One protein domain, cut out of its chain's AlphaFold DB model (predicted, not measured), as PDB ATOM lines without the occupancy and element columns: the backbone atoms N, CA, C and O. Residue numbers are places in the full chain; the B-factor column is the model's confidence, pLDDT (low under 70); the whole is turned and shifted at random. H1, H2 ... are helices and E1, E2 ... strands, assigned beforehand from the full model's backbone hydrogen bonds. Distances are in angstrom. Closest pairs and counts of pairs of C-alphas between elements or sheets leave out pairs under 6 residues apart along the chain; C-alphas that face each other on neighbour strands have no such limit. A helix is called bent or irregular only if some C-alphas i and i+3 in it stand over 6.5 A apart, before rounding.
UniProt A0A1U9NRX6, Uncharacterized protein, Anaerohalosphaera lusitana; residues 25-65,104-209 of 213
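Overview. This is residues 25 to 65 and 104 to 209 of the 213 residues of an uncharacterized protein of Anaerohalosphaera lusitana (UniProt A0A1U9NRX6). A single strongly twisted sheet of seven strands curls round one long helix, H2, which lies in its hollow face. The other face bears two shorter helices, H1 and H4, side by side with no contact, while the small H3 follows the far end of H2, off the sheet, and a long link without a named element leads from it to H4. The printed part has 147 residues, with seven named strands and four named helices in the order E1 E2 E3 H1 E4 E5 E6 E7 H2 H3 H4. The sheet's order is E1 E2 E3 E7 E6 E5 E4, all antiparallel, and the class is mixed, helices and strands. The whole is compact, with a radius of gyration of the C-alphas of 14.9 A and spans of 42 by 38 by 27 A.

Arrangement. The strands E1, residues 25 to 29, E2, residues 32 to 36, and E3, residues 42 to 51, form a meander, each strand the antiparallel neighbour of the one before. In the hairpin of E1 and E2, N 26 and O 34 are 2.9 A apart, within hydrogen-bond range; in that of E2 and E3, N 33 and O 45 are 2.8 A apart. H1, residues 56 to 65, is on the sheet at a height over the sheet of 10.6 A and over E5, residues 113 to 120. On the local plane it stands at 29.8 degrees to E5, only just along the strands; their closest C-alphas, of Glu 57 and Val 116, are 6.3 A apart. A second meander holds E4, residues 108 to 110, E5, E6, residues 130 to 135, and E7, residues 142 to 151. E5 bends by 62 degrees at residue 116 and has staggered pairing, with E4 over 113 to 115 and with E6 over 115 to 120. N 113 and O 110 are 2.9 A apart, N 119 and O 132 2.9 A, and N 146 and O 133 of E7 and E6 2.7 A. E7 joins the two meanders as the antiparallel neighbour of E3, with N 44 and O 149 2.7 A apart. The sheet curls round H2, residues 156 to 171, whose closest C-alpha pair with E2 is Cys 162 and Cys 35, 6.7 A. H3, residues 175 to 179, is not on the sheet and is apart from H2. H4, residues 198 to 208, has a height over the sheet of 9.3 A and lies over E6, E5 and, only just, with 3 C-alphas, E7, slantwise to the strands at 55 degrees to E5 on the local plane. H1 and H4 are on the same face and only just apart, their closest C-alphas at 8.2 A, and H2 is on the opposite face: three layers, helices on both faces of a sheet. Every O i to N i+4 pair is within hydrogen-bond range in H1, H2 and H3, and 5 of 7 are in H4, which is only just irregular, with C-alphas 199 and 202 6.6 A apart.

Along the chain. E1 begins at C-alpha 25 (175.686, 166.107, 173.616). E3 measures 29.8 A from first to last C-alpha, E7 28.4 A, E5 19.4 A and E6 16.7 A. H2 measures 23.2 A, from C-alpha 156 (176.780, 182.692, 170.531) onward; H4 measures 15.1 A and H1 14.1 A. H4 ends at C-alpha 208 (173.648, 193.787, 183.933).

Size, cuts and confidence. The two C-alphas farthest apart, of Gln 38 and Gln 191, are 44.6 A apart. Residues 66 to 103 are not printed, and C-alphas 65 and 104 are 11.5 A apart across the cut. The link from H3 to H4, residues 180 to 197, is long. The mean pLDDT of the printed part is 75.1; 37 residues are under 70, among them 104 to 112, 114 to 128 and 202 to 209.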
ATOM      1  N   ILE A  25     176.207 165.824 172.276       85.94
ATOM      2  CA  ILE A  25     175.686 166.107 173.616       85.94
ATOM      3  C   ILE A  25     175.804 164.851 174.479       85.94
ATOM      4  O   ILE A  25     175.467 163.740 174.075       85.94
ATOM      5  N   SER A  26     176.331 165.018 175.690       88.44
ATOM      6  CA  SER A  26     176.487 163.932 176.658       88.44
ATOM      7  C   SER A  26     176.006 164.363 178.037       88.44
ATOM      8  O   SER A  26     176.485 165.354 178.597       88.44
ATOM      9  N   LYS A  27     175.066 163.606 178.609       86.12
ATOM     10  CA  LYS A  27     174.582 163.827 179.974       86.12
ATOM     11  C   LYS A  27     175.663 163.442 180.987       86.12
ATOM     12  O   LYS A  27     176.183 162.331 180.938       86.12
ATOM     13  N   GLN A  28     175.985 164.360 181.895       87.50
ATOM     14  CA  GLN A  28     176.978 164.158 182.955       87.50
ATOM     15  C   GLN A  28     176.293 163.752 184.265       87.50
ATOM     16  O   GLN A  28     176.627 162.732 184.861       87.50
ATOM     17  N   GLU A  29     175.287 164.526 184.679       82.56
ATOM     18  CA  GLU A  29     174.507 164.318 185.904       82.56
ATOM     19  C   GLU A  29     173.029 164.656 185.645       82.56
ATOM     20  O   GLU A  29     172.633 165.045 184.540       82.56
ATOM     21  N   SER A  30     172.180 164.516 186.667       80.00
ATOM     22  CA  SER A  30     170.829 165.079 186.625       80.00
ATOM     23  C   SER A  30     170.915 166.578 186.337       80.00
ATOM     24  O   SER A  30     171.551 167.314 187.083       80.00
ATOM     25  N   CYS A  31     170.282 167.012 185.245       87.38
ATOM     26  CA  CYS A  31     170.258 168.404 184.796       87.38
ATOM     27  C   CYS A  31     171.610 169.005 184.364       87.38
ATOM     28  O   CYS A  31     171.723 170.227 184.298       87.38
ATOM     29  N   ARG A  32     172.629 168.190 184.049       90.62
ATOM     30  CA  ARG A  32     173.923 168.682 183.548       90.62
ATOM     31  C   ARG A  32     174.389 167.933 182.311       90.62
ATOM     32  O   ARG A  32     174.401 166.700 182.293       90.62
ATOM     33  N   TRP A  33     174.849 168.682 181.316       92.75
ATOM     34  CA  TRP A  33     175.311 168.168 180.033       92.75
ATOM     35  C   TRP A  33     176.626 168.803 179.612       92.75
ATOM     36  O   TRP A  33     176.970 169.914 180.011       92.75
ATOM     37  N   LYS A  34     177.340 168.080 178.756       92.56
ATOM     38  CA  LYS A  34     178.510 168.574 178.046       92.56
ATOM     39  C   LYS A  34     178.293 168.423 176.542       92.56
ATOM     40  O   LYS A  34     178.097 167.300 176.074       92.56
ATOM     41  N   CYS A  35     178.332 169.543 175.824       90.62
ATOM     42  CA  CYS A  35     178.280 169.627 174.364       90.62
ATOM     43  C   CYS A  35     179.730 169.701 173.858       90.62
ATOM     44  O   CYS A  35     180.426 170.674 174.146       90.62
ATOM     45  N   ASN A  36     180.228 168.669 173.174       89.75
ATOM     46  CA  ASN A  36     181.569 168.698 172.582       89.75
ATOM     47  C   ASN A  36     181.483 169.142 171.120       89.75
ATOM     48  O   ASN A  36     180.659 168.623 170.366       89.75
ATOM     49  N   LEU A  37     182.359 170.072 170.739       85.38
ATOM     50  CA  LEU A  37     182.488 170.590 169.380       85.38
ATOM     51  C   LEU A  37     183.656 169.887 168.677       85.38
ATOM     52  O   LEU A  37     184.693 169.635 169.297       85.38
ATOM     53  N   GLN A  38     183.543 169.625 167.371       77.56
ATOM     54  CA  GLN A  38     184.637 169.020 166.588       77.56
ATOM     55  C   GLN A  38     185.928 169.856 166.612       77.56
ATOM     56  O   GLN A  38     187.028 169.314 166.512       77.56
ATOM     57  N   SER A  39     185.807 171.168 166.828       77.50
ATOM     58  CA  SER A  39     186.924 172.098 167.030       77.50
ATOM     59  C   SER A  39     187.764 171.826 168.293       77.50
ATOM     60  O   SER A  39     188.770 172.500 168.513       77.50
ATOM     61  N   GLY A  40     187.374 170.862 169.135       81.12
ATOM     62  CA  GLY A  40     188.018 170.556 170.418       81.12
ATOM     63  C   GLY A  40     187.579 171.477 171.561       81.12
ATOM     64  O   GLY A  40     188.027 171.309 172.695       81.12
ATOM     65  N   LYS A  41     186.696 172.434 171.269       85.94
ATOM     66  CA  LYS A  41     186.000 173.280 172.240       85.94
ATOM     67  C   LYS A  41     184.828 172.509 172.855       85.94
ATOM     68  O   LYS A  41     184.359 171.516 172.296       85.94
ATOM     69  N   ALA A  42     184.330 172.965 173.998       88.12
ATOM     70  CA  ALA A  42     183.161 172.356 174.625       88.12
ATOM     71  C   ALA A  42     182.298 173.390 175.346       88.12
ATOM     72  O   ALA A  42     182.795 174.432 175.768       88.12
ATOM     73  N   LEU A  43     181.021 173.067 175.523       90.06
ATOM     74  CA  LEU A  43     180.103 173.769 176.408       90.06
ATOM     75  C   LEU A  43     179.704 172.846 177.557       90.06
ATOM     76  O   LEU A  43     179.416 171.668 177.350       90.06
ATOM     77  N   GLU A  44     179.643 173.397 178.756       91.88
ATOM     78  CA  GLU A  44     178.986 172.816 179.917       91.88
ATOM     79  C   GLU A  44     177.648 173.525 180.108       91.88
ATOM     80  O   GLU A  44     177.576 174.755 180.119       91.88
ATOM     81  N   ILE A  45     176.581 172.741 180.211       91.62
ATOM     82  CA  ILE A  45     175.211 173.233 180.307       91.62
ATOM     83  C   ILE A  45     174.609 172.683 181.595       91.62
ATOM     84  O   ILE A  45     174.580 171.471 181.810       91.62
ATOM     85  N   GLU A  46     174.108 173.571 182.443       91.38
ATOM     86  CA  GLU A  46     173.371 173.234 183.658       91.38
ATOM     87  C   GLU A  46     171.941 173.761 183.540       91.38
ATOM     88  O   GLU A  46     171.730 174.937 183.259       91.38
ATOM     89  N   MET A  47     170.956 172.895 183.762       90.94
ATOM     90  CA  MET A  47     169.542 173.258 183.788       90.94
ATOM     91  C   MET A  47     169.063 173.401 185.230       90.94
ATOM     92  O   MET A  47     169.269 172.521 186.065       90.94
ATOM     93  N   LEU A  48     168.349 174.484 185.503       88.75
ATOM     94  CA  LEU A  48     167.707 174.758 186.778       88.75
ATOM     95  C   LEU A  48     166.201 174.899 186.561       88.75
ATOM     96  O   LEU A  48     165.766 175.616 185.660       88.75
ATOM     97  N   LEU A  49     165.407 174.234 187.402       88.44
ATOM     98  CA  LEU A  49     163.952 174.373 187.404       88.44
ATOM     99  C   LEU A  49     163.504 175.220 188.588       88.44
ATOM    100  O   LEU A  49     163.876 174.957 189.733       88.44
ATOM    101  N   PHE A  50     162.633 176.184 188.319       86.44
ATOM    102  CA  PHE A  50     162.022 177.046 189.322       86.44
ATOM    103  C   PHE A  50     160.500 176.913 189.287       86.44
ATOM    104  O   PHE A  50     159.935 176.693 188.214       86.44
ATOM    105  N   PRO A  51     159.811 177.109 190.424       85.38
ATOM    106  CA  PRO A  51     158.376 177.349 190.421       85.38
ATOM    107  C   PRO A  51     158.036 178.469 189.433       85.38
ATOM    108  O   PRO A  51     158.722 179.494 189.408       85.38
ATOM    109  N   ARG A  52     156.990 178.278 188.621       81.19
ATOM    110  CA  ARG A  52     156.592 179.245 187.589       81.19
ATOM    111  C   ARG A  52     156.302 180.623 188.175       81.19
ATOM    112  O   ARG A  52     155.419 180.783 189.015       81.19
ATOM    113  N   SER A  53     157.014 181.617 187.658       78.81
ATOM    114  CA  SER A  53     156.802 183.031 187.946       78.81
ATOM    115  C   SER A  53     155.509 183.516 187.284       78.81
ATOM    116  O   SER A  53     155.177 183.107 186.171       78.81
ATOM    117  N   GLU A  54     154.774 184.419 187.923       76.06
ATOM    118  CA  GLU A  54     153.502 184.906 187.364       76.06
ATOM    119  C   GLU A  54     153.696 185.831 186.150       76.06
ATOM    120  O   GLU A  54     152.906 185.772 185.212       76.06
ATOM    121  N   PHE A  55     154.767 186.637 186.132       74.12
ATOM    122  CA  PHE A  55     154.962 187.712 185.143       74.12
ATOM    123  C   PHE A  55     156.413 187.858 184.641       74.12
ATOM    124  O   PHE A  55     156.931 188.980 184.625       74.12
ATOM    125  N   PRO A  56     157.144 186.786 184.280       71.56
ATOM    126  CA  PRO A  56     158.548 186.948 183.921       71.56
ATOM    127  C   PRO A  56     158.733 187.820 182.683       71.56
ATOM    128  O   PRO A  56     159.654 188.621 182.678       71.56
ATOM    129  N   GLU A  57     157.854 187.758 181.683       72.12
ATOM    130  CA  GLU A  57     157.970 188.563 180.462       72.12
ATOM    131  C   GLU A  57     158.003 190.067 180.789       72.12
ATOM    132  O   GLU A  57     158.820 190.816 180.250       72.12
ATOM    133  N   GLN A  58     157.163 190.503 181.735       74.06
ATOM    134  CA  GLN A  58     157.188 191.874 182.239       74.06
ATOM    135  C   GLN A  58     158.509 192.178 182.958       74.06
ATOM    136  O   GLN A  58     159.132 193.199 182.673       74.06
ATOM    137  N   ARG A  59     158.959 191.295 183.861       73.38
ATOM    138  CA  ARG A  59     160.208 191.494 184.619       73.38
ATOM    139  C   ARG A  59     161.434 191.570 183.715       73.38
ATOM    140  O   ARG A  59     162.286 192.430 183.910       73.38
ATOM    141  N   PHE A  60     161.497 190.746 182.677       70.75
ATOM    142  CA  PHE A  60     162.576 190.812 181.696       70.75
ATOM    143  C   PHE A  60     162.519 192.079 180.846       70.75
ATOM    144  O   PHE A  60     163.562 192.662 180.565       70.75
ATOM    145  N   SER A  61     161.326 192.561 180.489       73.44
ATOM    146  CA  SER A  61     161.174 193.856 179.810       73.44
ATOM    147  C   SER A  61     161.688 195.027 180.666       73.44
ATOM    148  O   SER A  61     162.367 195.929 180.164       73.44
ATOM    149  N   GLU A  62     161.425 194.989 181.977       73.94
ATOM    150  CA  GLU A  62     161.948 195.962 182.947       73.94
ATOM    151  C   GLU A  62     163.486 195.909 183.014       73.94
ATOM    152  O   GLU A  62     164.141 196.943 182.871       73.94
ATOM    153  N   LEU A  63     164.071 194.711 183.149       71.44
ATOM    154  CA  LEU A  63     165.529 194.512 183.162       71.44
ATOM    155  C   LEU A  63     166.194 195.005 181.872       71.44
ATOM    156  O   LEU A  63     167.173 195.752 181.927       71.44
ATOM    157  N   LYS A  64     165.610 194.671 180.719       72.75
ATOM    158  CA  LYS A  64     166.074 195.136 179.410       72.75
ATOM    159  C   LYS A  64     166.099 196.662 179.334       72.75
ATOM    160  O   LYS A  64     167.088 197.248 178.904       72.75
ATOM    161  N   THR A  65     165.031 197.315 179.790       75.50
ATOM    162  CA  THR A  65     164.939 198.783 179.797       75.50
ATOM    163  C   THR A  65     166.053 199.409 180.643       75.50
ATOM    164  O   THR A  65     166.646 200.416 180.253       75.50
ATOM    165  N   TRP A 104     168.533 190.910 170.699       42.97
ATOM    166  CA  TRP A 104     167.425 191.075 171.631       42.97
ATOM    167  C   TRP A 104     166.177 190.624 170.863       42.97
ATOM    168  O   TRP A 104     165.366 191.410 170.382       42.97
ATOM    169  N   LYS A 105     166.160 189.333 170.581       37.66
ATOM    170  CA  LYS A 105     165.327 188.560 169.682       37.66
ATOM    171  C   LYS A 105     165.644 187.172 170.232       37.66
ATOM    172  O   LYS A 105     166.676 186.597 169.938       37.66
ATOM    173  N   LEU A 106     164.845 186.657 171.139       42.59
ATOM    174  CA  LEU A 106     163.486 186.295 170.816       42.59
ATOM    175  C   LEU A 106     162.713 186.196 172.135       42.59
ATOM    176  O   LEU A 106     162.909 185.255 172.885       42.59
ATOM    177  N   THR A 107     161.768 187.106 172.382       45.47
ATOM    178  CA  THR A 107     160.434 186.562 172.647       45.47
ATOM    179  C   THR A 107     160.057 185.863 171.349       45.47
ATOM    180  O   THR A 107     159.796 186.520 170.336       45.47
ATOM    181  N   GLY A 108     160.208 184.555 171.326       47.34
ATOM    182  CA  GLY A 108     159.972 183.726 170.162       47.34
ATOM    183  C   GLY A 108     160.024 182.275 170.582       47.34
ATOM    184  O   GLY A 108     160.565 181.942 171.636       47.34
ATOM    185  N   ASP A 109     159.408 181.442 169.768       52.47
ATOM    186  CA  ASP A 109     159.167 180.052 170.104       52.47
ATOM    187  C   ASP A 109     160.241 179.172 169.462       52.47
ATOM    188  O   ASP A 109     160.380 179.153 168.236       52.47
ATOM    189  N   TRP A 110     160.983 178.426 170.286       63.50
ATOM    190  CA  TRP A 110     161.569 177.157 169.854       63.50
ATOM    191  C   TRP A 110     160.456 176.109 169.915       63.50
ATOM    192  O   TRP A 110     160.338 175.382 170.895       63.50
ATOM    193  N   ASN A 111     159.580 176.077 168.909       61.62
ATOM    194  CA  ASN A 111     158.405 175.193 168.894       61.62
ATOM    195  C   ASN A 111     157.558 175.318 170.185       61.62
ATOM    196  O   ASN A 111     156.974 176.368 170.425       61.62
ATOM    197  N   ASP A 112     157.521 174.280 171.024       64.25
ATOM    198  CA  ASP A 112     156.761 174.227 172.282       64.25
ATOM    199  C   ASP A 112     157.497 174.890 173.475       64.25
ATOM    200  O   ASP A 112     157.033 174.840 174.623       64.25
ATOM    201  N   TRP A 113     158.661 175.500 173.217       70.50
ATOM    202  CA  TRP A 113     159.509 176.183 174.193       70.50
ATOM    203  C   TRP A 113     159.609 177.684 173.899       70.50
ATOM    204  O   TRP A 113     160.597 178.138 173.309       70.50
ATOM    205  N   PRO A 114     158.634 178.502 174.336       60.84
ATOM    206  CA  PRO A 114     158.803 179.946 174.362       60.84
ATOM    207  C   PRO A 114     160.068 180.329 175.130       60.84
ATOM    208  O   PRO A 114     160.207 180.074 176.337       60.84
ATOM    209  N   ILE A 115     160.989 180.976 174.418       59.81
ATOM    210  CA  ILE A 115     162.169 181.599 175.002       59.81
ATOM    211  C   ILE A 115     161.727 182.926 175.603       59.81
ATOM    212  O   ILE A 115     161.114 183.772 174.948       59.81
ATOM    213  N   VAL A 116     162.047 183.105 176.876       57.31
ATOM    214  CA  VAL A 116     161.683 184.293 177.643       57.31
ATOM    215  C   VAL A 116     162.866 185.259 177.715       57.31
ATOM    216  O   VAL A 116     162.670 186.473 177.680       57.31
ATOM    217  N   PHE A 117     164.094 184.739 177.806       62.59
ATOM    218  CA  PHE A 117     165.296 185.555 177.952       62.59
ATOM    219  C   PHE A 117     166.549 184.800 177.517       62.59
ATOM    220  O   PHE A 117     166.695 183.624 177.842       62.59
ATOM    221  N   ILE A 118     167.468 185.482 176.837       62.53
ATOM    222  CA  ILE A 118     168.831 184.997 176.624       62.53
ATOM    223  C   ILE A 118     169.784 186.133 176.951       62.53
ATOM    224  O   ILE A 118     169.601 187.233 176.432       62.53
ATOM    225  N   GLU A 119     170.799 185.862 177.763       65.44
ATOM    226  CA  GLU A 119     171.769 186.876 178.147       65.44
ATOM    227  C   GLU A 119     173.192 186.339 178.172       65.44
ATOM    228  O   GLU A 119     173.476 185.368 178.876       65.44
ATOM    229  N   PRO A 120     174.114 186.986 177.464       59.53
ATOM    230  CA  PRO A 120     175.527 186.678 177.564       59.53
ATOM    231  C   PRO A 120     176.187 187.224 178.825       59.53
ATOM    232  O   PRO A 120     175.863 188.306 179.308       59.53
ATOM    233  N   VAL A 121     177.239 186.555 179.281       60.59
ATOM    234  CA  VAL A 121     178.201 187.155 180.211       60.59
ATOM    235  C   VAL A 121     179.469 187.471 179.431       60.59
ATOM    236  O   VAL A 121     180.177 186.573 178.971       60.59
ATOM    237  N   LEU A 122     179.733 188.766 179.251       53.16
ATOM    238  CA  LEU A 122     180.879 189.252 178.489       53.16
ATOM    239  C   LEU A 122     182.180 188.943 179.239       53.16
ATOM    240  O   LEU A 122     182.387 189.400 180.363       53.16
ATOM    241  N   LEU A 123     183.075 188.195 178.593       49.09
ATOM    242  CA  LEU A 123     184.480 188.157 178.979       49.09
ATOM    243  C   LEU A 123     185.230 189.269 178.241       49.09
ATOM    244  O   LEU A 123     184.847 189.688 177.150       49.09
ATOM    245  N   THR A 124     186.316 189.748 178.841       49.81
ATOM    246  CA  THR A 124     187.135 190.880 178.373       49.81
ATOM    247  C   THR A 124     187.763 190.694 176.983       49.81
ATOM    248  O   THR A 124     188.359 191.626 176.456       49.81
ATOM    249  N   THR A 125     187.630 189.522 176.357       49.31
ATOM    250  CA  THR A 125     188.283 189.146 175.097       49.31
ATOM    251  C   THR A 125     187.269 188.801 174.007       49.31
ATOM    252  O   THR A 125     187.197 187.659 173.593       49.31
ATOM    253  N   SER A 126     186.493 189.778 173.524       51.47
ATOM    254  CA  SER A 126     185.710 189.758 172.257       51.47
ATOM    255  C   SER A 126     184.712 188.628 171.943       51.47
ATOM    256  O   SER A 126     183.864 188.841 171.080       51.47
ATOM    257  N   GLU A 127     184.754 187.486 172.620       58.88
ATOM    258  CA  GLU A 127     183.951 186.298 172.362       58.88
ATOM    259  C   GLU A 127     183.205 185.882 173.632       58.88
ATOM    260  O   GLU A 127     183.661 186.036 174.767       58.88
ATOM    261  N   ILE A 128     181.990 185.401 173.423       63.31
ATOM    262  CA  ILE A 128     180.977 185.243 174.458       63.31
ATOM    263  C   ILE A 128     181.057 183.806 174.895       63.31
ATOM    264  O   ILE A 128     180.564 182.952 174.190       63.31
ATOM    265  N   THR A 129     181.656 183.492 176.030       70.75
ATOM    266  CA  THR A 129     181.817 182.080 176.411       70.75
ATOM    267  C   THR A 129     180.823 181.661 177.479       70.75
ATOM    268  O   THR A 129     180.990 180.615 178.088       70.75
ATOM    269  N   LYS A 130     179.840 182.493 177.806       77.19
ATOM    270  CA  LYS A 130     178.865 182.215 178.856       77.19
ATOM    271  C   LYS A 130     177.538 182.843 178.485       77.19
ATOM    272  O   LYS A 130     177.530 184.004 178.083       77.19
ATOM    273  N   SER A 131     176.451 182.108 178.684       78.06
ATOM    274  CA  SER A 131     175.096 182.605 178.441       78.06
ATOM    275  C   SER A 131     174.100 182.028 179.446       78.06
ATOM    276  O   SER A 131     174.276 180.918 179.947       78.06
ATOM    277  N   LEU A 132     173.039 182.775 179.725       78.81
ATOM    278  CA  LEU A 132     171.822 182.303 180.371       78.81
ATOM    279  C   LEU A 132     170.713 182.200 179.338       78.81
ATOM    280  O   LEU A 132     170.552 183.123 178.551       78.81
ATOM    281  N   VAL A 133     169.907 181.146 179.398       81.38
ATOM    282  CA  VAL A 133     168.667 181.026 178.626       81.38
ATOM    283  C   VAL A 133     167.536 180.692 179.583       81.38
ATOM    284  O   VAL A 133     167.593 179.670 180.254       81.38
ATOM    285  N   LEU A 134     166.501 181.524 179.655       79.88
ATOM    286  CA  LEU A 134     165.240 181.175 180.297       79.88
ATOM    287  C   LEU A 134     164.217 180.808 179.227       79.88
ATOM    288  O   LEU A 134     163.923 181.606 178.338       79.88
ATOM    289  N   CYS A 135     163.596 179.652 179.395       81.12
ATOM    290  CA  CYS A 135     162.492 179.185 178.574       81.12
ATOM    291  C   CYS A 135     161.396 178.564 179.443       81.12
ATOM    292  O   CYS A 135     161.582 178.239 180.622       81.12
ATOM    293  N   ARG A 136     160.225 178.391 178.841       77.81
ATOM    294  CA  ARG A 136     159.098 177.676 179.435       77.81
ATOM    295  C   ARG A 136     158.681 176.590 178.477       77.81
ATOM    296  O   ARG A 136     158.498 176.884 177.311       77.81
ATOM    297  N   TYR A 137     158.490 175.377 178.969       73.94
ATOM    298  CA  TYR A 137     157.857 174.340 178.169       73.94
ATOM    299  C   TYR A 137     156.341 174.423 178.372       73.94
ATOM    300  O   TYR A 137     155.884 174.411 179.522       73.94
ATOM    301  N   GLU A 138     155.559 174.531 177.292       68.00
ATOM    302  CA  GLU A 138     154.109 174.808 177.349       68.00
ATOM    303  C   GLU A 138     153.350 173.834 178.272       68.00
ATOM    304  O   GLU A 138     152.434 174.220 179.006       68.00
ATOM    305  N   ASN A 139     153.806 172.579 178.317       67.56
ATOM    306  CA  ASN A 139     153.173 171.492 179.058       67.56
ATOM    307  C   ASN A 139     153.479 171.463 180.569       67.56
ATOM    308  O   ASN A 139     152.864 170.674 181.293       67.56
ATOM    309  N   TYR A 140     154.398 172.293 181.083       69.38
ATOM    310  CA  TYR A 140     154.861 172.196 182.475       69.38
ATOM    311  C   TYR A 140     154.798 173.515 183.263       69.38
ATOM    312  O   TYR A 140     154.733 174.629 182.744       69.38
ATOM    313  N   ARG A 141     154.745 173.377 184.595       75.69
ATOM    314  CA  ARG A 141     154.497 174.466 185.560       75.69
ATOM    315  C   ARG A 141     155.769 175.098 186.131       75.69
ATOM    316  O   ARG A 141     155.695 175.702 187.197       75.69
ATOM    317  N   ASN A 142     156.904 174.953 185.456       85.38
ATOM    318  CA  ASN A 142     158.188 175.448 185.937       85.38
ATOM    319  C   ASN A 142     158.810 176.414 184.927       85.38
ATOM    320  O   ASN A 142     158.655 176.241 183.719       85.38
ATOM    321  N   ASP A 143     159.525 177.406 185.440       83.50
ATOM    322  CA  ASP A 143     160.461 178.205 184.654       83.50
ATOM    323  C   ASP A 143     161.779 177.421 184.550       83.50
ATOM    324  O   ASP A 143     162.260 176.889 185.556       83.50
ATOM    325  N   ILE A 144     162.351 177.323 183.346       88.06
ATOM    326  CA  ILE A 144     163.556 176.528 183.083       88.06
ATOM    327  C   ILE A 144     164.682 177.464 182.670       88.06
ATOM    328  O   ILE A 144     164.585 178.139 181.649       88.06
ATOM    329  N   VAL A 145     165.753 177.495 183.462       86.69
ATOM    330  CA  VAL A 145     166.944 178.302 183.186       86.69
ATOM    331  C   VAL A 145     168.104 177.386 182.820       86.69
ATOM    332  O   VAL A 145     168.517 176.561 183.631       86.69
ATOM    333  N   PHE A 146     168.670 177.564 181.632       88.31
ATOM    334  CA  PHE A 146     169.942 176.981 181.233       88.31
ATOM    335  C   PHE A 146     171.082 177.963 181.498       88.31
ATOM    336  O   PHE A 146     171.075 179.096 181.018       88.31
ATOM    337  N   LYS A 147     172.084 177.507 182.246       88.00
ATOM    338  CA  LYS A 147     173.382 178.160 182.416       88.00
ATOM    339  C   LYS A 147     174.367 177.497 181.465       88.00
ATOM    340  O   LYS A 147     174.592 176.293 181.563       88.00
ATOM    341  N   ILE A 148     174.950 178.276 180.566       87.25
ATOM    342  CA  ILE A 148     175.860 177.806 179.523       87.25
ATOM    343  C   ILE A 148     177.246 178.359 179.810       87.25
ATOM    344  O   ILE A 148     177.417 179.567 179.978       87.25
ATOM    345  N   TYR A 149     178.235 177.474 179.835       86.75
ATOM    346  CA  TYR A 149     179.633 177.799 180.061       86.75
ATOM    347  C   TYR A 149     180.513 177.145 178.999       86.75
ATOM    348  O   TYR A 149     180.677 175.933 178.955       86.75
ATOM    349  N   GLY A 150     181.128 177.953 178.154       83.94
ATOM    350  CA  GLY A 150     182.146 177.547 177.204       83.94
ATOM    351  C   GLY A 150     183.493 177.296 177.869       83.94
ATOM    352  O   GLY A 150     184.043 178.145 178.573       83.94
ATOM    353  N   LEU A 151     184.043 176.117 177.598       81.75
ATOM    354  CA  LEU A 151     185.429 175.750 177.842       81.75
ATOM    355  C   LEU A 151     186.256 176.168 176.622       81.75
ATOM    356  O   LEU A 151     186.514 175.375 175.714       81.75
ATOM    357  N   GLY A 152     186.626 177.447 176.603       76.81
ATOM    358  CA  GLY A 152     187.229 178.119 175.455       76.81
ATOM    359  C   GLY A 152     186.249 179.074 174.778       76.81
ATOM    360  O   GLY A 152     185.119 179.257 175.228       76.81
ATOM    361  N   GLU A 153     186.703 179.709 173.703       77.12
ATOM    362  CA  GLU A 153     185.903 180.707 172.996       77.12
ATOM    363  C   GLU A 153     184.888 180.014 172.084       77.12
ATOM    364  O   GLU A 153     185.281 179.337 171.142       77.12
ATOM    365  N   VAL A 154     183.590 180.110 172.371       77.12
ATOM    366  CA  VAL A 154     182.527 179.503 171.552       77.12
ATOM    367  C   VAL A 154     181.563 180.603 171.167       77.12
ATOM    368  O   VAL A 154     181.128 181.348 172.036       77.12
ATOM    369  N   ASP A 155     181.220 180.728 169.892       74.88
ATOM    370  CA  ASP A 155     180.320 181.792 169.480       74.88
ATOM    371  C   ASP A 155     178.888 181.565 169.989       74.88
ATOM    372  O   ASP A 155     178.471 180.476 170.396       74.88
ATOM    373  N   TYR A 156     178.131 182.655 169.995       74.00
ATOM    374  CA  TYR A 156     176.780 182.692 170.531       74.00
ATOM    375  C   TYR A 156     175.794 181.820 169.741       74.00
ATOM    376  O   TYR A 156     174.902 181.224 170.337       74.00
ATOM    377  N   LYS A 157     175.958 181.699 168.417       76.56
ATOM    378  CA  LYS A 157     175.055 180.899 167.578       76.56
ATOM    379  C   LYS A 157     175.175 179.421 167.940       76.56
ATOM    380  O   LYS A 157     174.161 178.786 168.207       76.56
ATOM    381  N   THR A 158     176.402 178.920 168.052       79.06
ATOM    382  CA  THR A 158     176.661 177.532 168.456       79.06
ATOM    383  C   THR A 158     176.157 177.224 169.868       79.06
ATOM    384  O   THR A 158     175.662 176.127 170.119       79.06
ATOM    385  N   GLN A 159     176.220 178.183 170.799       81.38
ATOM    386  CA  GLN A 159     175.627 177.996 172.130       81.38
ATOM    387  C   GLN A 159     174.120 177.752 172.070       81.38
ATOM    388  O   GLN A 159     173.631 176.861 172.761       81.38
ATOM    389  N   LEU A 160     173.396 178.517 171.251       79.75
ATOM    390  CA  LEU A 160     171.949 178.362 171.108       79.75
ATOM    391  C   LEU A 160     171.571 177.062 170.399       79.75
ATOM    392  O   LEU A 160     170.628 176.409 170.830       79.75
ATOM    393  N   GLU A 161     172.339 176.646 169.393       80.88
ATOM    394  CA  GLU A 161     172.129 175.367 168.701       80.88
ATOM    395  C   GLU A 161     172.249 174.164 169.661       80.88
ATOM    396  O   GLU A 161     171.416 173.261 169.610       80.88
ATOM    397  N   CYS A 162     173.212 174.162 170.604       84.31
ATOM    398  CA  CYS A 162     173.285 173.108 171.633       84.31
ATOM    399  C   CYS A 162     172.049 173.098 172.556       84.31
ATOM    400  O   CYS A 162     171.659 172.032 173.028       84.31
ATOM    401  N   ILE A 163     171.452 174.258 172.862       84.94
ATOM    402  CA  ILE A 163     170.252 174.315 173.713       84.94
ATOM    403  C   ILE A 163     169.017 173.852 172.958       84.94
ATOM    404  O   ILE A 163     168.232 173.101 173.526       84.94
ATOM    405  N   GLU A 164     168.862 174.250 171.700       81.62
ATOM    406  CA  GLU A 164     167.748 173.805 170.863       81.62
ATOM    407  C   GLU A 164     167.725 172.268 170.766       81.62
ATOM    408  O   GLU A 164     166.720 171.639 171.098       81.62
ATOM    409  N   GLN A 165     168.872 171.636 170.490       83.00
ATOM    410  CA  GLN A 165     168.989 170.169 170.513       83.00
ATOM    411  C   GLN A 165     168.693 169.565 171.895       83.00
ATOM    412  O   GLN A 165     168.047 168.523 172.005       83.00
ATOM    413  N   LEU A 166     169.135 170.218 172.975       85.50
ATOM    414  CA  LEU A 166     168.844 169.753 174.329       85.50
ATOM    415  C   LEU A 166     167.343 169.832 174.654       85.50
ATOM    416  O   LEU A 166     166.823 168.953 175.341       85.50
ATOM    417  N   THR A 167     166.631 170.854 174.169       83.94
ATOM    418  CA  THR A 167     165.179 170.959 174.368       83.94
ATOM    419  C   THR A 167     164.428 169.819 173.683       83.94
ATOM    420  O   THR A 167     163.528 169.254 174.302       83.94
ATOM    421  N   GLU A 168     164.869 169.375 172.503       81.50
ATOM    422  CA  GLU A 168     164.319 168.186 171.834       81.50
ATOM    423  C   GLU A 168     164.523 166.901 172.664       81.50
ATOM    424  O   GLU A 168     163.623 166.064 172.748       81.50
ATOM    425  N   GLU A 169     165.674 166.735 173.333       80.25
ATOM    426  CA  GLU A 169     165.891 165.608 174.259       80.25
ATOM    427  C   GLU A 169     164.956 165.676 175.481       80.25
ATOM    428  O   GLU A 169     164.467 164.648 175.960       80.25
ATOM    429  N   LEU A 170     164.700 166.881 176.000       84.44
ATOM    430  CA  LEU A 170     163.837 167.095 177.166       84.44
ATOM    431  C   LEU A 170     162.355 166.855 176.852       84.44
ATOM    432  O   LEU A 170     161.626 166.348 177.710       84.44
ATOM    433  N   GLU A 171     161.904 167.154 175.633       82.38
ATOM    434  CA  GLU A 171     160.545 166.841 175.165       82.38
ATOM    435  C   GLU A 171     160.245 165.339 175.183       82.38
ATOM    436  O   GLU A 171     159.105 164.929 175.406       82.38
ATOM    437  N   GLN A 172     161.268 164.500 175.003       83.44
ATOM    438  CA  GLN A 172     161.118 163.043 174.995       83.44
ATOM    439  C   GLN A 172     161.002 162.432 176.398       83.44
ATOM    440  O   GLN A 172     160.726 161.234 176.532       83.44
ATOM    441  N   LEU A 173     161.198 163.220 177.461       84.62
ATOM    442  CA  LEU A 173     161.043 162.732 178.826       84.62
ATOM    443  C   LEU A 173     159.575 162.410 179.132       84.62
ATOM    444  O   LEU A 173     158.653 163.187 178.888       84.62
ATOM    445  N   THR A 174     159.355 161.261 179.764       85.50
ATOM    446  CA  THR A 174     158.039 160.883 180.289       85.50
ATOM    447  C   THR A 174     157.633 161.769 181.470       85.50
ATOM    448  O   THR A 174     158.479 162.331 182.166       85.50
ATOM    449  N   ALA A 175     156.333 161.826 181.776       83.81
ATOM    450  CA  ALA A 175     155.820 162.580 182.926       83.81
ATOM    451  C   ALA A 175     156.482 162.189 184.264       83.81
ATOM    452  O   ALA A 175     156.720 163.048 185.111       83.81
ATOM    453  N   ASN A 176     156.821 160.906 184.446       85.56
ATOM    454  CA  ASN A 176     157.522 160.437 185.645       85.56
ATOM    455  C   ASN A 176     158.960 160.967 185.701       85.56
ATOM    456  O   ASN A 176     159.389 161.436 186.748       85.56
ATOM    457  N   GLN A 177     159.680 160.951 184.576       86.12
ATOM    458  CA  GLN A 177     161.042 161.490 184.507       86.12
ATOM    459  C   GLN A 177     161.063 163.002 184.745       86.12
ATOM    460  O   GLN A 177     161.948 163.496 185.436       86.12
ATOM    461  N   TRP A 178     160.065 163.727 184.237       85.12
ATOM    462  CA  TRP A 178     159.884 165.149 184.531       85.12
ATOM    463  C   TRP A 178     159.653 165.419 186.021       85.12
ATOM    464  O   TRP A 178     160.205 166.375 186.562       85.12
ATOM    465  N   ALA A 179     158.867 164.577 186.697       83.50
ATOM    466  CA  ALA A 179     158.591 164.713 188.127       83.50
ATOM    467  C   ALA A 179     159.809 164.422 189.026       83.50
ATOM    468  O   ALA A 179     159.840 164.867 190.171       83.50
ATOM    469  N   GLU A 180     160.803 163.687 188.520       85.81
ATOM    470  CA  GLU A 180     162.051 163.374 189.229       85.81
ATOM    471  C   GLU A 180     163.104 164.488 189.124       85.81
ATOM    472  O   GLU A 180     164.109 164.455 189.841       85.81
ATOM    473  N   LEU A 181     162.902 165.480 188.247       86.12
ATOM    474  CA  LEU A 181     163.847 166.580 188.099       86.12
ATOM    475  C   LEU A 181     163.848 167.473 189.355       86.12
ATOM    476  O   LEU A 181     162.783 167.838 189.859       86.12
ATOM    477  N   PRO A 182     165.031 167.865 189.865       86.06
ATOM    478  CA  PRO A 182     165.133 168.722 191.035       86.06
ATOM    479  C   PRO A 182     164.574 170.117 190.735       86.06
ATOM    480  O   PRO A 182     165.084 170.835 189.874       86.06
ATOM    481  N   VAL A 183     163.541 170.511 191.480       86.31
ATOM    482  CA  VAL A 183     162.954 171.855 191.422       86.31
ATOM    483  C   VAL A 183     163.444 172.665 192.614       86.31
ATOM    484  O   VAL A 183     163.378 172.209 193.757       86.31
ATOM    485  N   SER A 184     163.926 173.879 192.355       84.50
ATOM    486  CA  SER A 184     164.279 174.845 193.392       84.50
ATOM    487  C   SER A 184     163.078 175.112 194.302       84.50
ATOM    488  O   SER A 184     161.962 175.332 193.837       84.50
ATOM    489  N   SER A 185     163.296 175.153 195.616       79.31
ATOM    490  CA  SER A 185     162.253 175.561 196.568       79.31
ATOM    491  C   SER A 185     161.919 177.050 196.475       79.31
ATOM    492  O   SER A 185     160.857 177.482 196.917       79.31
ATOM    493  N   THR A 186     162.846 177.838 195.936       78.38
ATOM    494  CA  THR A 186     162.741 179.291 195.835       78.38
ATOM    495  C   THR A 186     162.377 179.654 194.395       78.38
ATOM    496  O   THR A 186     163.033 179.133 193.487       78.38
ATOM    497  N   PRO A 187     161.365 180.510 194.152       75.69
ATOM    498  CA  PRO A 187     161.079 181.016 192.811       75.69
ATOM    499  C   PRO A 187     162.269 181.810 192.269       75.69
ATOM    500  O   PRO A 187     163.107 182.286 193.035       75.69
ATOM    501  N   LEU A 188     162.334 181.969 190.947       78.75
ATOM    502  CA  LEU A 188     163.362 182.795 190.319       78.75
ATOM    503  C   LEU A 188     163.287 184.240 190.837       78.75
ATOM    504  O   LEU A 188     164.304 184.799 191.238       78.75
ATOM    505  N   TYR A 189     162.069 184.786 190.904       76.19
ATOM    506  CA  TYR A 189     161.771 186.138 191.372       76.19
ATOM    507  C   TYR A 189     160.933 186.133 192.658       76.19
ATOM    508  O   TYR A 189     160.024 185.315 192.813       76.19
ATOM    509  N   ASN A 190     161.191 187.079 193.564       75.50
ATOM    510  CA  ASN A 190     160.309 187.353 194.702       75.50
ATOM    511  C   ASN A 190     159.130 188.279 194.317       75.50
ATOM    512  O   ASN A 190     158.984 188.682 193.163       75.50
ATOM    513  N   GLN A 191     158.291 188.636 195.297       72.56
ATOM    514  CA  GLN A 191     157.126 189.518 195.096       72.56
ATOM    515  C   GLN A 191     157.504 190.911 194.564       72.56
ATOM    516  O   GLN A 191     156.758 191.501 193.785       72.56
ATOM    517  N   ASP A 192     158.693 191.394 194.920       73.69
ATOM    518  CA  ASP A 192     159.229 192.672 194.457       73.69
ATOM    519  C   ASP A 192     159.879 192.573 193.065       73.69
ATOM    520  O   ASP A 192     160.261 193.587 192.487       73.69
ATOM    521  N   GLY A 193     159.968 191.368 192.488       69.50
ATOM    522  CA  GLY A 193     160.607 191.127 191.194       69.50
ATOM    523  C   GLY A 193     162.127 191.000 191.264       69.50
ATOM    524  O   GLY A 193     162.792 191.142 190.244       69.50
ATOM    525  N   VAL A 194     162.687 190.738 192.446       71.69
ATOM    526  CA  VAL A 194     164.128 190.554 192.651       71.69
ATOM    527  C   VAL A 194     164.497 189.087 192.469       71.69
ATOM    528  O   VAL A 194     163.804 188.207 192.987       71.69
ATOM    529  N   ILE A 195     165.604 188.828 191.770       74.50
ATOM    530  CA  ILE A 195     166.172 187.483 191.649       74.50
ATOM    531  C   ILE A 195     166.722 187.055 193.005       74.50
ATOM    532  O   ILE A 195     167.559 187.738 193.586       74.50
ATOM    533  N   VAL A 196     166.252 185.920 193.513       71.62
ATOM    534  CA  VAL A 196     166.603 185.445 194.864       71.62
ATOM    535  C   VAL A 196     167.467 184.187 194.872       71.62
ATOM    536  O   VAL A 196     167.904 183.761 195.940       71.62
ATOM    537  N   ASN A 197     167.728 183.580 193.710       73.44
ATOM    538  CA  ASN A 197     168.603 182.416 193.630       73.44
ATOM    539  C   ASN A 197     170.074 182.855 193.455       73.44
ATOM    540  O   ASN A 197     170.409 183.401 192.401       73.44
ATOM    541  N   PRO A 198     170.956 182.595 194.438       70.25
ATOM    542  CA  PRO A 198     172.340 183.066 194.415       70.25
ATOM    543  C   PRO A 198     173.166 182.503 193.253       70.25
ATOM    544  O   PRO A 198     174.044 183.203 192.759       70.25
ATOM    545  N   ASP A 199     172.843 181.307 192.750       66.44
ATOM    546  CA  ASP A 199     173.545 180.691 191.613       66.44
ATOM    547  C   ASP A 199     173.270 181.416 190.288       66.44
ATOM    548  O   ASP A 199     173.972 181.203 189.294       66.44
ATOM    549  N   LEU A 200     172.228 182.249 190.272       73.56
ATOM    550  CA  LEU A 200     171.855 183.099 189.152       73.56
ATOM    551  C   LEU A 200     172.218 184.564 189.388       73.56
ATOM    552  O   LEU A 200     172.442 185.266 188.406       73.56
ATOM    553  N   ILE A 201     172.334 185.019 190.644       70.75
ATOM    554  CA  ILE A 201     172.712 186.405 190.962       70.75
ATOM    555  C   ILE A 201     174.000 186.783 190.237       70.75
ATOM    556  O   ILE A 201     173.993 187.775 189.528       70.75
ATOM    557  N   ASP A 202     175.062 185.976 190.305       64.44
ATOM    558  CA  ASP A 202     176.327 186.316 189.635       64.44
ATOM    559  C   ASP A 202     176.207 186.383 188.103       64.44
ATOM    560  O   ASP A 202     176.918 187.159 187.464       64.44
ATOM    561  N   PHE A 203     175.311 185.602 187.493       68.31
ATOM    562  CA  PHE A 203     175.068 185.701 186.055       68.31
ATOM    563  C   PHE A 203     174.291 186.955 185.685       68.31
ATOM    564  O   PHE A 203     174.660 187.616 184.723       68.31
ATOM    565  N   PHE A 204     173.229 187.264 186.428       66.25
ATOM    566  CA  PHE A 204     172.392 188.434 186.181       66.25
ATOM    567  C   PHE A 204     173.104 189.733 186.558       66.25
ATOM    568  O   PHE A 204     173.058 190.706 185.819       66.25
ATOM    569  N   GLU A 205     173.809 189.759 187.684       60.19
ATOM    570  CA  GLU A 205     174.676 190.873 188.046       60.19
ATOM    571  C   GLU A 205     175.826 190.984 187.061       60.19
ATOM    572  O   GLU A 205     176.067 192.077 186.592       60.19
ATOM    573  N   GLY A 206     176.501 189.897 186.680       52.97
ATOM    574  CA  GLY A 206     177.605 189.953 185.718       52.97
ATOM    575  C   GLY A 206     177.190 190.380 184.308       52.97
ATOM    576  O   GLY A 206     178.015 190.907 183.562       52.97
ATOM    577  N   SER A 207     175.923 190.187 183.942       50.03
ATOM    578  CA  SER A 207     175.375 190.593 182.650       50.03
ATOM    579  C   SER A 207     174.789 192.010 182.648       50.03
ATOM    580  O   SER A 207     174.980 192.781 181.702       50.03
ATOM    581  N   ILE A 208     174.151 192.420 183.747       43.72
ATOM    582  CA  ILE A 208     173.648 193.787 183.933       43.72
ATOM    583  C   ILE A 208     174.803 194.738 184.322       43.72
ATOM    584  O   ILE A 208     174.849 195.879 183.857       43.72
ATOM    585  N   PHE A 209     175.780 194.243 185.081       44.09
ATOM    586  CA  PHE A 209     176.879 194.966 185.724       44.09
ATOM    587  C   PHE A 209     178.185 194.140 185.695       44.09
ATOM    588  O   PHE A 209     178.508 193.445 186.666       44.09
TER     589      PHE A 209